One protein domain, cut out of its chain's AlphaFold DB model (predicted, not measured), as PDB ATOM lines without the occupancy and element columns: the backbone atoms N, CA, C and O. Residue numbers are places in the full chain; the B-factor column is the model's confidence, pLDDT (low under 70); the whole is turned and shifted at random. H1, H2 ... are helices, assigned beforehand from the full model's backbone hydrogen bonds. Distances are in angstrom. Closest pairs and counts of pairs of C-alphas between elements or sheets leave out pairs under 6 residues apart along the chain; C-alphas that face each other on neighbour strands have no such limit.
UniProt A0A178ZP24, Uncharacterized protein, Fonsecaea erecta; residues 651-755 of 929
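This is residues 651 to 755 of the 929 residues of an uncharacterized protein of Fonsecaea erecta (UniProt A0A178ZP24). The long helix H3 is crossed steeply by H1 on one side and by H5 on the other; H4 folds back along the later part of H3, and H6 crosses H5. The short H2 lies in the turn between H1 and H3, far from the middle. The printed part has 105 residues with six named helices, H1 to H6 in order, and no named strand: all helix, packed mostly crossed. It is compact, with a radius of gyration of the C-alphas of 13.9 A, and spans 38 by 30 by 25 A.

H1, residues 651 to 673, begins at C-alpha 651 (236.867, 414.383, 300.193), measures 29.4 A and has a kink of 26 degrees near residue 667. H2 is residues 676 to 680, 6.9 A. H3, residues 683 to 704, measures 31.0 A. H4 is residues 710 to 717, 10.2 A, and H5 residues 722 to 732, 15.0 A. H6, residues 739 to 754, measures 22.5 A and ends at C-alpha 754 (231.331, 428.551, 273.830).

H1 touches H3 at a steep tilt of 61 degrees, opposite ways, closest at the C-alphas of Ala 665 and Leu 697, 4.8 A. H2 is close to H3 but not clearly touching, with the C-alphas of Phe 678 and Gln 686 6.7 A apart. H3 and H4 form a helical hairpin, closest at the C-alphas of Ala 699 and Ile 713, 6.3 A. H5 touches residues 693 to 700 of H3, closest at the C-alphas of Tyr 700 and Ile 726, 5.2 A. H6 touches H5 with residues 742 to 749 alone, closest at the C-alphas of Ala 723 and Leu 745, 5.1 A. Every O i to N i+4 pair is within hydrogen-bond range in H1, H3, H4, H5 and H6; H2 has 0 of 1, but 2 of 2 O i to N i+3 pairs.

The farthest C-alphas, of Asn 676 and Glu 755, are 39.5 A apart. The printed part has no cut, and no link is long. The pLDDT is under 70 at residues 651 to 660, 663, 676 to 677 and 752 to 755.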
ATOM      1  N   ARG A 651     237.563 415.494 300.845       49.59
ATOM      2  CA  ARG A 651     236.867 414.383 300.193       49.59
ATOM      3  C   ARG A 651     235.825 413.776 301.132       49.59
ATOM      4  O   ARG A 651     234.749 413.457 300.657       49.59
ATOM      5  N   GLN A 652     236.096 413.670 302.435       52.72
ATOM      6  CA  GLN A 652     235.143 413.158 303.430       52.72
ATOM      7  C   GLN A 652     233.898 414.051 303.564       52.72
ATOM      8  O   GLN A 652     232.796 413.515 303.499       52.72
ATOM      9  N   ARG A 653     234.036 415.391 303.638       62.53
ATOM     10  CA  ARG A 653     232.866 416.307 303.619       62.53
ATOM     11  C   ARG A 653     232.001 416.071 302.378       62.53
ATOM     12  O   ARG A 653     230.788 415.944 302.492       62.53
ATOM     13  N   LEU A 654     232.620 416.003 301.199       63.88
ATOM     14  CA  LEU A 654     231.884 415.871 299.942       63.88
ATOM     15  C   LEU A 654     231.302 414.462 299.728       63.88
ATOM     16  O   LEU A 654     230.190 414.353 299.233       63.88
ATOM     17  N   LEU A 655     231.997 413.402 300.163       62.72
ATOM     18  CA  LEU A 655     231.472 412.029 300.210       62.72
ATOM     19  C   LEU A 655     230.248 411.922 301.134       62.72
ATOM     20  O   LEU A 655     229.299 411.231 300.789       62.72
ATOM     21  N   HIS A 656     230.257 412.599 302.287       63.50
ATOM     22  CA  HIS A 656     229.135 412.596 303.231       63.50
ATOM     23  C   HIS A 656     227.900 413.293 302.638       63.50
ATOM     24  O   HIS A 656     226.835 412.683 302.557       63.50
ATOM     25  N   LEU A 657     228.057 414.520 302.122       67.50
ATOM     26  CA  LEU A 657     226.970 415.249 301.449       67.50
ATOM     27  C   LEU A 657     226.442 414.504 300.220       67.50
ATOM     28  O   LEU A 657     225.233 414.415 300.018       67.50
ATOM     29  N   ALA A 658     227.334 413.928 299.414       69.75
ATOM     30  CA  ALA A 658     226.932 413.164 298.245       69.75
ATOM     31  C   ALA A 658     226.296 411.812 298.593       69.75
ATOM     32  O   ALA A 658     225.447 411.362 297.840       69.75
ATOM     33  N   GLY A 659     226.648 411.182 299.719       67.38
ATOM     34  CA  GLY A 659     225.961 409.983 300.211       67.38
ATOM     35  C   GLY A 659     224.515 410.278 300.618       67.38
ATOM     36  O   GLY A 659     223.612 409.524 300.266       67.38
ATOM     37  N   ILE A 660     224.284 411.424 301.271       68.88
ATOM     38  CA  ILE A 660     222.936 411.927 301.575       68.88
ATOM     39  C   ILE A 660     222.178 412.247 300.272       68.88
ATOM     40  O   ILE A 660     221.055 411.787 300.079       68.88
ATOM     41  N   ALA A 661     222.815 412.945 299.326       75.50
ATOM     42  CA  ALA A 661     222.216 413.263 298.029       75.50
ATOM     43  C   ALA A 661     222.021 412.038 297.099       75.50
ATOM     44  O   ALA A 661     221.140 412.076 296.247       75.50
ATOM     45  N   GLU A 662     222.791 410.950 297.232       77.06
ATOM     46  CA  GLU A 662     222.577 409.659 296.536       77.06
ATOM     47  C   GLU A 662     221.358 408.925 297.124       77.06
ATOM     48  O   GLU A 662     220.576 408.319 296.386       77.06
ATOM     49  N   HIS A 663     221.140 409.043 298.440       69.62
ATOM     50  CA  HIS A 663     219.954 408.516 299.115       69.62
ATOM     51  C   HIS A 663     218.681 409.274 298.696       69.62
ATOM     52  O   HIS A 663     217.739 408.649 298.208       69.62
ATOM     53  N   TRP A 664     218.672 410.613 298.763       72.25
ATOM     54  CA  TRP A 664     217.546 411.436 298.285       72.25
ATOM     55  C   TRP A 664     217.292 411.288 296.780       72.25
ATOM     56  O   TRP A 664     216.152 411.175 296.337       72.25
ATOM     57  N   ALA A 665     218.348 411.197 295.969       77.50
ATOM     58  CA  ALA A 665     218.209 410.874 294.553       77.50
ATOM     59  C   ALA A 665     217.547 409.510 294.319       77.50
ATOM     60  O   ALA A 665     216.855 409.319 293.321       77.50
ATOM     61  N   THR A 666     217.731 408.558 295.236       75.69
ATOM     62  CA  THR A 666     217.059 407.259 295.174       75.69
ATOM     63  C   THR A 666     215.583 407.367 295.570       75.69
ATOM     64  O   THR A 666     214.754 406.779 294.877       75.69
ATOM     65  N   THR A 667     215.217 408.132 296.607       70.81
ATOM     66  CA  THR A 667     213.799 408.323 296.987       70.81
ATOM     67  C   THR A 667     213.025 409.091 295.910       70.81
ATOM     68  O   THR A 667     211.986 408.615 295.452       70.81
ATOM     69  N   VAL A 668     213.576 410.200 295.400       72.94
ATOM     70  CA  VAL A 668     212.977 410.985 294.303       72.94
ATOM     71  C   VAL A 668     212.862 410.167 293.011       72.94
ATOM     72  O   VAL A 668     211.846 410.263 292.321       72.94
ATOM     73  N   PHE A 669     213.842 409.307 292.696       81.94
ATOM     74  CA  PHE A 669     213.751 408.394 291.551       81.94
ATOM     75  C   PHE A 669     212.525 407.473 291.654       81.94
ATOM     76  O   PHE A 669     211.743 407.395 290.706       81.94
ATOM     77  N   TRP A 670     212.326 406.806 292.797       77.75
ATOM     78  CA  TRP A 670     211.183 405.906 292.988       77.75
ATOM     79  C   TRP A 670     209.839 406.642 293.040       77.75
ATOM     80  O   TRP A 670     208.847 406.096 292.567       77.75
ATOM     81  N   ALA A 671     209.809 407.867 293.572       72.25
ATOM     82  CA  ALA A 671     208.585 408.657 293.707       72.25
ATOM     83  C   ALA A 671     208.137 409.358 292.410       72.25
ATOM     84  O   ALA A 671     206.939 409.543 292.216       72.25
ATOM     85  N   ARG A 672     209.071 409.779 291.537       74.12
ATOM     86  CA  ARG A 672     208.757 410.637 290.370       74.12
ATOM     87  C   ARG A 672     209.217 410.114 289.006       74.12
ATOM     88  O   ARG A 672     208.616 410.484 288.007       74.12
ATOM     89  N   ILE A 673     210.256 409.276 288.938       74.81
ATOM     90  CA  ILE A 673     210.849 408.810 287.662       74.81
ATOM     91  C   ILE A 673     210.488 407.350 287.352       74.81
ATOM     92  O   ILE A 673     210.466 406.934 286.194       74.81
ATOM     93  N   HIS A 674     210.189 406.548 288.374       75.38
ATOM     94  CA  HIS A 674     209.865 405.129 288.233       75.38
ATOM     95  C   HIS A 674     208.434 404.893 287.702       75.38
ATOM     96  O   HIS A 674     207.540 404.408 288.399       75.38
ATOM     97  N   THR A 675     208.220 405.235 286.432       74.56
ATOM     98  CA  THR A 675     206.966 405.007 285.705       74.56
ATOM     99  C   THR A 675     206.748 403.525 285.375       74.56
ATOM    100  O   THR A 675     207.654 402.691 285.458       74.56
ATOM    101  N   ASN A 676     205.536 403.174 284.935       68.56
ATOM    102  CA  ASN A 676     205.251 401.818 284.459       68.56
ATOM    103  C   ASN A 676     206.067 401.439 283.209       68.56
ATOM    104  O   ASN A 676     206.362 400.262 283.024       68.56
ATOM    105  N   ASP A 677     206.508 402.403 282.397       68.44
ATOM    106  CA  ASP A 677     207.365 402.143 281.234       68.44
ATOM    107  C   ASP A 677     208.811 401.823 281.616       68.44
ATOM    108  O   ASP A 677     209.458 401.024 280.939       68.44
ATOM    109  N   PHE A 678     209.303 402.331 282.753       76.56
ATOM    110  CA  PHE A 678     210.586 401.885 283.297       76.56
ATOM    111  C   PHE A 678     210.573 400.375 283.598       76.56
ATOM    112  O   PHE A 678     211.548 399.678 283.308       76.56
ATOM    113  N   LYS A 679     209.450 399.844 284.109       75.38
ATOM    114  CA  LYS A 679     209.280 398.409 284.405       75.38
ATOM    115  C   LYS A 679     209.318 397.522 283.150       75.38
ATOM    116  O   LYS A 679     209.702 396.363 283.263       75.38
ATOM    117  N   LYS A 680     208.956 398.056 281.973       80.75
ATOM    118  CA  LYS A 680     208.937 397.328 280.683       80.75
ATOM    119  C   LYS A 680     210.335 397.087 280.092       80.75
ATOM    120  O   LYS A 680     210.490 396.229 279.231       80.75
ATOM    121  N   LEU A 681     211.349 397.838 280.530       83.50
ATOM    122  CA  LEU A 681     212.731 397.726 280.042       83.50
ATOM    123  C   LEU A 681     213.416 396.446 280.545       83.50
ATOM    124  O   LEU A 681     213.078 395.940 281.617       83.50
ATOM    125  N   SER A 682     214.449 395.959 279.849       86.00
ATOM    126  CA  SER A 682     215.219 394.804 280.334       86.00
ATOM    127  C   SER A 682     215.983 395.127 281.626       86.00
ATOM    128  O   SER A 682     216.394 396.264 281.866       86.00
ATOM    129  N   ARG A 683     216.279 394.110 282.450       80.12
ATOM    130  CA  ARG A 683     217.032 394.277 283.717       80.12
ATOM    131  C   ARG A 683     218.385 394.995 283.544       80.12
ATOM    132  O   ARG A 683     218.852 395.645 284.478       80.12
ATOM    133  N   ARG A 684     219.023 394.891 282.368       81.56
ATOM    134  CA  ARG A 684     220.282 395.595 282.055       81.56
ATOM    135  C   ARG A 684     220.039 397.086 281.809       81.56
ATOM    136  O   ARG A 684     220.732 397.918 282.389       81.56
ATOM    137  N   GLU A 685     219.030 397.427 281.013       81.62
ATOM    138  CA  GLU A 685     218.665 398.815 280.708       81.62
ATOM    139  C   GLU A 685     218.074 399.539 281.916       81.62
ATOM    140  O   GLU A 685     218.444 400.684 282.168       81.62
ATOM    141  N   GLN A 686     217.224 398.865 282.702       81.44
ATOM    142  CA  GLN A 686     216.727 399.372 283.985       81.44
ATOM    143  C   GLN A 686     217.895 399.802 284.876       81.44
ATOM    144  O   GLN A 686     217.919 400.931 285.362       81.44
ATOM    145  N   LYS A 687     218.908 398.938 285.044       81.69
ATOM    146  CA  LYS A 687     220.099 399.264 285.838       81.69
ATOM    147  C   LYS A 687     220.811 400.514 285.305       81.69
ATOM    148  O   LYS A 687     221.049 401.436 286.078       81.69
ATOM    149  N   VAL A 688     221.104 400.572 284.003       83.38
ATOM    150  CA  VAL A 688     221.828 401.704 283.392       83.38
ATOM    151  C   VAL A 688     221.029 403.011 283.475       83.38
ATOM    152  O   VAL A 688     221.587 404.040 283.858       83.38
ATOM    153  N   LYS A 689     219.722 402.992 283.176       84.31
ATOM    154  CA  LYS A 689     218.866 404.185 283.284       84.31
ATOM    155  C   LYS A 689     218.706 404.636 284.737       84.31
ATOM    156  O   LYS A 689     218.823 405.830 284.990       84.31
ATOM    157  N   ARG A 690     218.534 403.716 285.697       84.19
ATOM    158  CA  ARG A 690     218.487 404.036 287.138       84.19
ATOM    159  C   ARG A 690     219.797 404.650 287.629       84.19
ATOM    160  O   ARG A 690     219.763 405.688 288.279       84.19
ATOM    161  N   GLU A 691     220.944 404.052 287.304       84.00
ATOM    162  CA  GLU A 691     222.258 404.588 287.694       84.00
ATOM    163  C   GLU A 691     222.516 405.972 287.072       84.00
ATOM    164  O   GLU A 691     223.066 406.845 287.746       84.00
ATOM    165  N   LYS A 692     222.061 406.225 285.833       86.94
ATOM    166  CA  LYS A 692     222.119 407.566 285.225       86.94
ATOM    167  C   LYS A 692     221.169 408.553 285.917       86.94
ATOM    168  O   LYS A 692     221.615 409.632 286.296       86.94
ATOM    169  N   ALA A 693     219.897 408.197 286.101       85.31
ATOM    170  CA  ALA A 693     218.874 409.072 286.681       85.31
ATOM    171  C   ALA A 693     219.197 409.460 288.131       85.31
ATOM    172  O   ALA A 693     219.195 410.646 288.450       85.31
ATOM    173  N   ILE A 694     219.583 408.495 288.977       85.62
ATOM    174  CA  ILE A 694     220.038 408.764 290.351       85.62
ATOM    175  C   ILE A 694     221.243 409.711 290.324       85.62
ATOM    176  O   ILE A 694     221.229 410.724 291.008       85.62
ATOM    177  N   ARG A 695     222.251 409.475 289.473       87.25
ATOM    178  CA  ARG A 695     223.433 410.352 289.372       87.25
ATOM    179  C   ARG A 695     223.090 411.786 288.935       87.25
ATOM    180  O   ARG A 695     223.703 412.718 289.450       87.25
ATOM    181  N   LYS A 696     222.101 411.983 288.049       89.25
ATOM    182  CA  LYS A 696     221.578 413.327 287.729       89.25
ATOM    183  C   LYS A 696     220.842 413.951 288.921       89.25
ATOM    184  O   LYS A 696     221.098 415.103 289.252       89.25
ATOM    185  N   LEU A 697     219.962 413.200 289.587       85.56
ATOM    186  CA  LEU A 697     219.236 413.663 290.775       85.56
ATOM    187  C   LEU A 697     220.190 414.020 291.929       85.56
ATOM    188  O   LEU A 697     219.976 415.014 292.612       85.56
ATOM    189  N   THR A 698     221.295 413.292 292.103       86.56
ATOM    190  CA  THR A 698     222.350 413.632 293.071       86.56
ATOM    191  C   THR A 698     223.021 414.957 292.710       86.56
ATOM    192  O   THR A 698     223.305 415.752 293.603       86.56
ATOM    193  N   ALA A 699     223.238 415.239 291.419       86.50
ATOM    194  CA  ALA A 699     223.730 416.542 290.968       86.50
ATOM    195  C   ALA A 699     222.723 417.664 291.271       86.50
ATOM    196  O   ALA A 699     223.124 418.712 291.772       86.50
ATOM    197  N   TYR A 700     221.429 417.418 291.028       86.88
ATOM    198  CA  TYR A 700     220.344 418.339 291.373       86.88
ATOM    199  C   TYR A 700     220.325 418.633 292.881       86.88
ATOM    200  O   TYR A 700     220.445 419.791 293.257       86.88
ATOM    201  N   CYS A 701     220.274 417.616 293.752       81.44
ATOM    202  CA  CYS A 701     220.224 417.801 295.209       81.44
ATOM    203  C   CYS A 701     221.487 418.472 295.779       81.44
ATOM    204  O   CYS A 701     221.396 419.265 296.714       81.44
ATOM    205  N   LEU A 702     222.674 418.190 295.228       79.44
ATOM    206  CA  LEU A 702     223.898 418.896 295.626       79.44
ATOM    207  C   LEU A 702     223.840 420.387 295.258       79.44
ATOM    208  O   LEU A 702     224.293 421.217 296.042       79.44
ATOM    209  N   PHE A 703     223.272 420.728 294.101       82.75
ATOM    210  CA  PHE A 703     223.135 422.112 293.647       82.75
ATOM    211  C   PHE A 703     222.022 422.870 294.390       82.75
ATOM    212  O   PHE A 703     222.291 423.924 294.953       82.75
ATOM    213  N   THR A 704     220.797 422.336 294.443       75.31
ATOM    214  CA  THR A 704     219.633 423.036 295.017       75.31
ATOM    215  C   THR A 704     219.630 423.016 296.540       75.31
ATOM    216  O   THR A 704     219.586 424.071 297.169       75.31
ATOM    217  N   THR A 705     219.702 421.832 297.154       71.75
ATOM    218  CA  THR A 705     219.588 421.697 298.611       71.75
ATOM    219  C   THR A 705     220.821 422.188 299.348       71.75
ATOM    220  O   THR A 705     220.700 422.914 300.331       71.75
ATOM    221  N   PHE A 706     221.998 421.748 298.895       72.25
ATOM    222  CA  PHE A 706     223.263 421.959 299.602       72.25
ATOM    223  C   PHE A 706     224.082 423.149 299.079       72.25
ATOM    224  O   PHE A 706     225.134 423.449 299.647       72.25
ATOM    225  N   ASN A 707     223.613 423.819 298.016       73.38
ATOM    226  CA  ASN A 707     224.266 424.971 297.382       73.38
ATOM    227  C   ASN A 707     225.748 424.707 297.018       73.38
ATOM    228  O   ASN A 707     226.631 425.553 297.203       73.38
ATOM    229  N   GLU A 708     226.056 423.492 296.544       75.25
ATOM    230  CA  GLU A 708     227.404 423.128 296.103       75.25
ATOM    231  C   GLU A 708     227.688 423.573 294.667       75.25
ATOM    232  O   GLU A 708     226.847 423.517 293.769       75.25
ATOM    233  N   ARG A 709     228.936 423.991 294.432       73.31
ATOM    234  CA  ARG A 709     229.338 424.563 293.141       73.31
ATOM    235  C   ARG A 709     229.338 423.509 292.039       73.31
ATOM    236  O   ARG A 709     229.829 422.396 292.235       73.31
ATOM    237  N   LEU A 710     228.920 423.907 290.837       78.94
ATOM    238  CA  LEU A 710     228.887 423.050 289.644       78.94
ATOM    239  C   LEU A 710     230.241 422.367 289.359       78.94
ATOM    240  O   LEU A 710     230.261 421.190 289.009       78.94
ATOM    241  N   ASP A 711     231.371 423.044 289.603       72.88
ATOM    242  CA  ASP A 711     232.718 422.453 289.503       72.88
ATOM    243  C   ASP A 711     232.980 421.348 290.533       72.88
ATOM    244  O   ASP A 711     233.615 420.338 290.224       72.88
ATOM    245  N   THR A 712     232.518 421.541 291.772       70.50
ATOM    246  CA  THR A 712     232.621 420.551 292.852       70.50
ATOM    247  C   THR A 712     231.838 419.299 292.465       70.50
ATOM    248  O   THR A 712     232.363 418.186 292.536       70.50
ATOM    249  N   ILE A 713     230.608 419.497 291.979       77.31
ATOM    250  CA  ILE A 713     229.704 418.440 291.513       77.31
ATOM    251  C   ILE A 713     230.307 417.716 290.296       77.31
ATOM    252  O   ILE A 713     230.363 416.487 290.291       77.31
ATOM    253  N   GLN A 714     230.856 418.444 289.314       80.06
ATOM    254  CA  GLN A 714     231.545 417.880 288.142       80.06
ATOM    255  C   GLN A 714     232.717 416.986 288.548       80.06
ATOM    256  O   GLN A 714     232.821 415.851 288.077       80.06
ATOM    257  N   ARG A 715     233.603 417.485 289.421       71.75
ATOM    258  CA  ARG A 715     234.818 416.771 289.849       71.75
ATOM    259  C   ARG A 715     234.501 415.539 290.696       71.75
ATOM    260  O   ARG A 715     235.254 414.573 290.642       71.75
ATOM    261  N   TYR A 716     233.409 415.566 291.462       72.44
ATOM    262  CA  TYR A 716     232.998 414.452 292.314       72.44
ATOM    263  C   TYR A 716     232.159 413.404 291.571       72.44
ATOM    264  O   TYR A 716     232.513 412.227 291.575       72.44
ATOM    265  N   LEU A 717     231.081 413.814 290.892       77.31
ATOM    266  CA  LEU A 717     230.211 412.902 290.140       77.31
ATOM    267  C   LEU A 717     230.801 412.497 288.783       77.31
ATOM    268  O   LEU A 717     230.209 411.663 288.098       77.31
ATOM    269  N   GLY A 718     231.927 413.074 288.355       74.38
ATOM    270  CA  GLY A 718     232.561 412.787 287.063       74.38
ATOM    271  C   GLY A 718     231.671 413.140 285.865       74.38
ATOM    272  O   GLY A 718     231.661 412.412 284.875       74.38
ATOM    273  N   MET A 719     230.863 414.196 285.983       79.12
ATOM    274  CA  MET A 719     229.884 414.627 284.977       79.12
ATOM    275  C   MET A 719     230.416 415.841 284.209       79.12
ATOM    276  O   MET A 719     230.678 416.873 284.817       79.12
ATOM    277  N   ARG A 720     230.563 415.742 282.879       74.44
ATOM    278  CA  ARG A 720     231.113 416.838 282.053       74.44
ATOM    279  C   ARG A 720     230.186 418.063 281.986       74.44
ATOM    280  O   ARG A 720     230.654 419.186 282.138       74.44
ATOM    281  N   LEU A 721     228.881 417.845 281.803       83.88
ATOM    282  CA  LEU A 721     227.876 418.891 281.560       83.88
ATOM    283  C   LEU A 721     226.843 418.970 282.698       83.88
ATOM    284  O   LEU A 721     225.652 418.753 282.486       83.88
ATOM    285  N   VAL A 722     227.309 419.256 283.921       86.38
ATOM    286  CA  VAL A 722     226.467 419.269 285.139       86.38
ATOM    287  C   VAL A 722     225.220 420.142 284.982       86.38
ATOM    288  O   VAL A 722     224.125 419.647 285.216       86.38
ATOM    289  N   ALA A 723     225.359 421.397 284.542       86.38
ATOM    290  CA  ALA A 723     224.223 422.315 284.437       86.38
ATOM    291  C   ALA A 723     223.141 421.815 283.459       86.38
ATOM    292  O   ALA A 723     221.950 421.842 283.765       86.38
ATOM    293  N   THR A 724     223.560 421.265 282.314       88.88
ATOM    294  CA  THR A 724     222.657 420.655 281.329       88.88
ATOM    295  C   THR A 724     221.913 419.452 281.901       88.88
ATOM    296  O   THR A 724     220.710 419.345 281.683       88.88
ATOM    297  N   GLU A 725     222.598 418.570 282.637       89.88
ATOM    298  CA  GLU A 725     221.992 417.370 283.234       89.88
ATOM    299  C   GLU A 725     221.082 417.697 284.436       89.88
ATOM    300  O   GLU A 725     220.089 416.998 284.633       89.88
ATOM    301  N   ILE A 726     221.366 418.768 285.198       89.75
ATOM    302  CA  ILE A 726     220.482 419.280 286.265       89.75
ATOM    303  C   ILE A 726     219.182 419.826 285.666       89.75
ATOM    304  O   ILE A 726     218.106 419.399 286.070       89.75
ATOM    305  N   LEU A 727     219.261 420.710 284.665       89.06
ATOM    306  CA  LEU A 727     218.065 421.226 283.987       89.06
ATOM    307  C   LEU A 727     217.277 420.102 283.291       89.06
ATOM    308  O   LEU A 727     216.052 420.078 283.353       89.06
ATOM    309  N   ALA A 728     217.968 419.130 282.683       88.62
ATOM    310  CA  ALA A 728     217.314 417.980 282.068       88.62
ATOM    311  C   ALA A 728     216.548 417.127 283.092       88.62
ATOM    312  O   ALA A 728     215.396 416.792 282.833       88.62
ATOM    313  N   ILE A 729     217.142 416.799 284.249       89.88
ATOM    314  CA  ILE A 729     216.450 415.995 285.275       89.88
ATOM    315  C   ILE A 729     215.358 416.781 286.008       89.88
ATOM    316  O   ILE A 729     214.374 416.184 286.439       89.88
ATOM    317  N   SER A 730     215.493 418.108 286.106       88.12
ATOM    318  CA  SER A 730     214.446 418.981 286.644       88.12
ATOM    319  C   SER A 730     213.175 418.890 285.805       88.12
ATOM    320  O   SER A 730     212.096 418.699 286.359       88.12
ATOM    321  N   ASN A 731     213.312 418.932 284.477       85.25
ATOM    322  CA  ASN A 731     212.187 418.788 283.555       85.25
ATOM    323  C   ASN A 731     211.683 417.330 283.498       85.25
ATOM    324  O   ASN A 731     210.484 417.094 283.543       85.25
ATOM    325  N   GLU A 732     212.589 416.345 283.455       83.94
ATOM    326  CA  GLU A 732     212.273 414.902 283.392       83.94
ATOM    327  C   GLU A 732     211.489 414.402 284.626       83.94
ATOM    328  O   GLU A 732     210.719 413.451 284.513       83.94
ATOM    329  N   ALA A 733     211.658 415.041 285.792       80.50
ATOM    330  CA  ALA A 733     211.030 414.649 287.060       80.50
ATOM    331  C   ALA A 733     210.152 415.746 287.708       80.50
ATOM    332  O   ALA A 733     209.793 415.629 288.887       80.50
ATOM    333  N   ASN A 734     209.812 416.806 286.962       81.69
ATOM    334  CA  ASN A 734     209.031 417.968 287.416       81.69
ATOM    335  C   ASN A 734     209.503 418.529 288.776       81.69
ATOM    336  O   ASN A 734     208.727 418.657 289.727       81.69
ATOM    337  N   LEU A 735     210.805 418.800 288.896       82.31
ATOM    338  CA  LEU A 735     211.430 419.335 290.109       82.31
ATOM    339  C   LEU A 735     211.487 420.875 290.062       82.31
ATOM    340  O   LEU A 735     211.771 421.431 288.997       82.31
ATOM    341  N   PRO A 736     211.235 421.571 291.186       80.00
ATOM    342  CA  PRO A 736     211.148 423.027 291.212       80.00
ATOM    343  C   PRO A 736     212.526 423.709 291.189       80.00
ATOM    344  O   PRO A 736     213.365 423.457 292.049       80.00
ATOM    345  N   LEU A 737     212.713 424.657 290.268       80.69
ATOM    346  CA  LEU A 737     213.836 425.600 290.252       80.69
ATOM    347  C   LEU A 737     213.301 427.039 290.268       80.69
ATOM    348  O   LEU A 737     212.320 427.350 289.596       80.69
ATOM    349  N   ARG A 738     213.948 427.929 291.029       79.00
ATOM    350  CA  ARG A 738     213.686 429.376 291.020       79.00
ATOM    351  C   ARG A 738     214.217 429.953 289.699       79.00
ATOM    352  O   ARG A 738     215.276 429.500 289.257       79.00
ATOM    353  N   PRO A 739     213.589 430.996 289.119       79.25
ATOM    354  CA  PRO A 739     214.033 431.598 287.856       79.25
ATOM    355  C   PRO A 739     215.537 431.911 287.811       79.25
ATOM    356  O   PRO A 739     216.224 431.453 286.907       79.25
ATOM    357  N   ARG A 740     216.081 432.532 288.869       76.31
ATOM    358  CA  ARG A 740     217.517 432.857 288.993       76.31
ATOM    359  C   ARG A 740     218.461 431.655 288.908       76.31
ATOM    360  O   ARG A 740     219.572 431.790 288.404       76.31
ATOM    361  N   ASP A 741     218.044 430.490 289.394       80.62
ATOM    362  CA  ASP A 741     218.878 429.287 289.333       80.62
ATOM    363  C   ASP A 741     218.745 428.591 287.971       80.62
ATOM    364  O   ASP A 741     219.714 427.998 287.500       80.62
ATOM    365  N   VAL A 742     217.601 428.735 287.286       84.19
ATOM    366  CA  VAL A 742     217.467 428.370 285.863       84.19
ATOM    367  C   VAL A 742     218.361 429.267 285.005       84.19
ATOM    368  O   VAL A 742     219.182 428.744 284.258       84.19
ATOM    369  N   GLU A 743     218.287 430.592 285.175       80.25
ATOM    370  CA  GLU A 743     219.150 431.589 284.520       80.25
ATOM    371  C   GLU A 743     220.640 431.270 284.722       80.25
ATOM    372  O   GLU A 743     221.409 431.236 283.760       80.25
ATOM    373  N   LEU A 744     221.047 430.969 285.961       82.56
ATOM    374  CA  LEU A 744     222.418 430.582 286.301       82.56
ATOM    375  C   LEU A 744     222.839 429.283 285.598       82.56
ATOM    376  O   LEU A 744     223.921 429.219 285.011       82.56
ATOM    377  N   LEU A 745     222.005 428.240 285.638       85.44
ATOM    378  CA  LEU A 745     222.294 426.966 284.975       85.44
ATOM    379  C   LEU A 745     222.336 427.116 283.443       85.44
ATOM    380  O   LEU A 745     223.183 426.490 282.802       85.44
ATOM    381  N   ASP A 746     221.484 427.957 282.852       84.81
ATOM    382  CA  ASP A 746     221.499 428.259 281.418       84.81
ATOM    383  C   ASP A 746     222.717 429.101 281.009       84.81
ATOM    384  O   ASP A 746     223.321 428.816 279.975       84.81
ATOM    385  N   PHE A 747     223.159 430.054 281.836       83.06
ATOM    386  CA  PHE A 747     224.428 430.764 281.639       83.06
ATOM    387  C   PHE A 747     225.615 429.786 281.617       83.06
ATOM    388  O   PHE A 747     226.364 429.739 280.642       83.06
ATOM    389  N   TRP A 748     225.744 428.919 282.629       77.06
ATOM    390  CA  TRP A 748     226.815 427.910 282.678       77.06
ATOM    391  C   TRP A 748     226.721 426.858 281.561       77.06
ATOM    392  O   TRP A 748     227.739 426.285 281.165       77.06
ATOM    393  N   ARG A 749     225.515 426.590 281.041       82.69
ATOM    394  CA  ARG A 749     225.273 425.741 279.863       82.69
ATOM    395  C   ARG A 749     225.729 426.419 278.565       82.69
ATOM    396  O   ARG A 749     226.226 425.707 277.696       82.69
ATOM    397  N   ARG A 750     225.549 427.738 278.418       79.12
ATOM    398  CA  ARG A 750     225.999 428.531 277.253       79.12
ATOM    399  C   ARG A 750     227.517 428.697 277.249       79.12
ATOM    400  O   ARG A 750     228.158 428.192 276.332       79.12
ATOM    401  N   TRP A 751     228.084 429.174 278.360       71.44
ATOM    402  CA  TRP A 751     229.533 429.317 278.552       71.44
ATOM    403  C   TRP A 751     230.306 428.038 278.196       71.44
ATOM    404  O   TRP A 751     231.297 428.078 277.480       71.44
ATOM    405  N   LYS A 752     229.817 426.861 278.624       66.00
ATOM    406  CA  LYS A 752     230.451 425.568 278.298       66.00
ATOM    407  C   LYS A 752     230.203 425.044 276.882       66.00
ATOM    408  O   LYS A 752     230.828 424.052 276.516       66.00
ATOM    409  N   ARG A 753     229.318 425.649 276.090       61.94
ATOM    410  CA  ARG A 753     229.260 425.416 274.636       61.94
ATOM    411  C   ARG A 753     230.289 426.298 273.937       61.94
ATOM    412  O   ARG A 753     231.053 425.781 273.138       61.94
ATOM    413  N   GLU A 754     230.351 427.571 274.318       55.88
ATOM    414  CA  GLU A 754     231.331 428.551 273.830       55.88
ATOM    415  C   GLU A 754     232.781 428.082 274.095       55.88
ATOM    416  O   GLU A 754     233.572 428.008 273.162       55.88
ATOM    417  N   GLU A 755     233.098 427.597 275.305       51.59
ATOM    418  CA  GLU A 755     234.385 426.951 275.662       51.59
ATOM    419  C   GLU A 755     234.714 425.656 274.882       51.59
ATOM    420  O   GLU A 755     235.809 425.116 275.044       51.59
TER     421      GLU A 755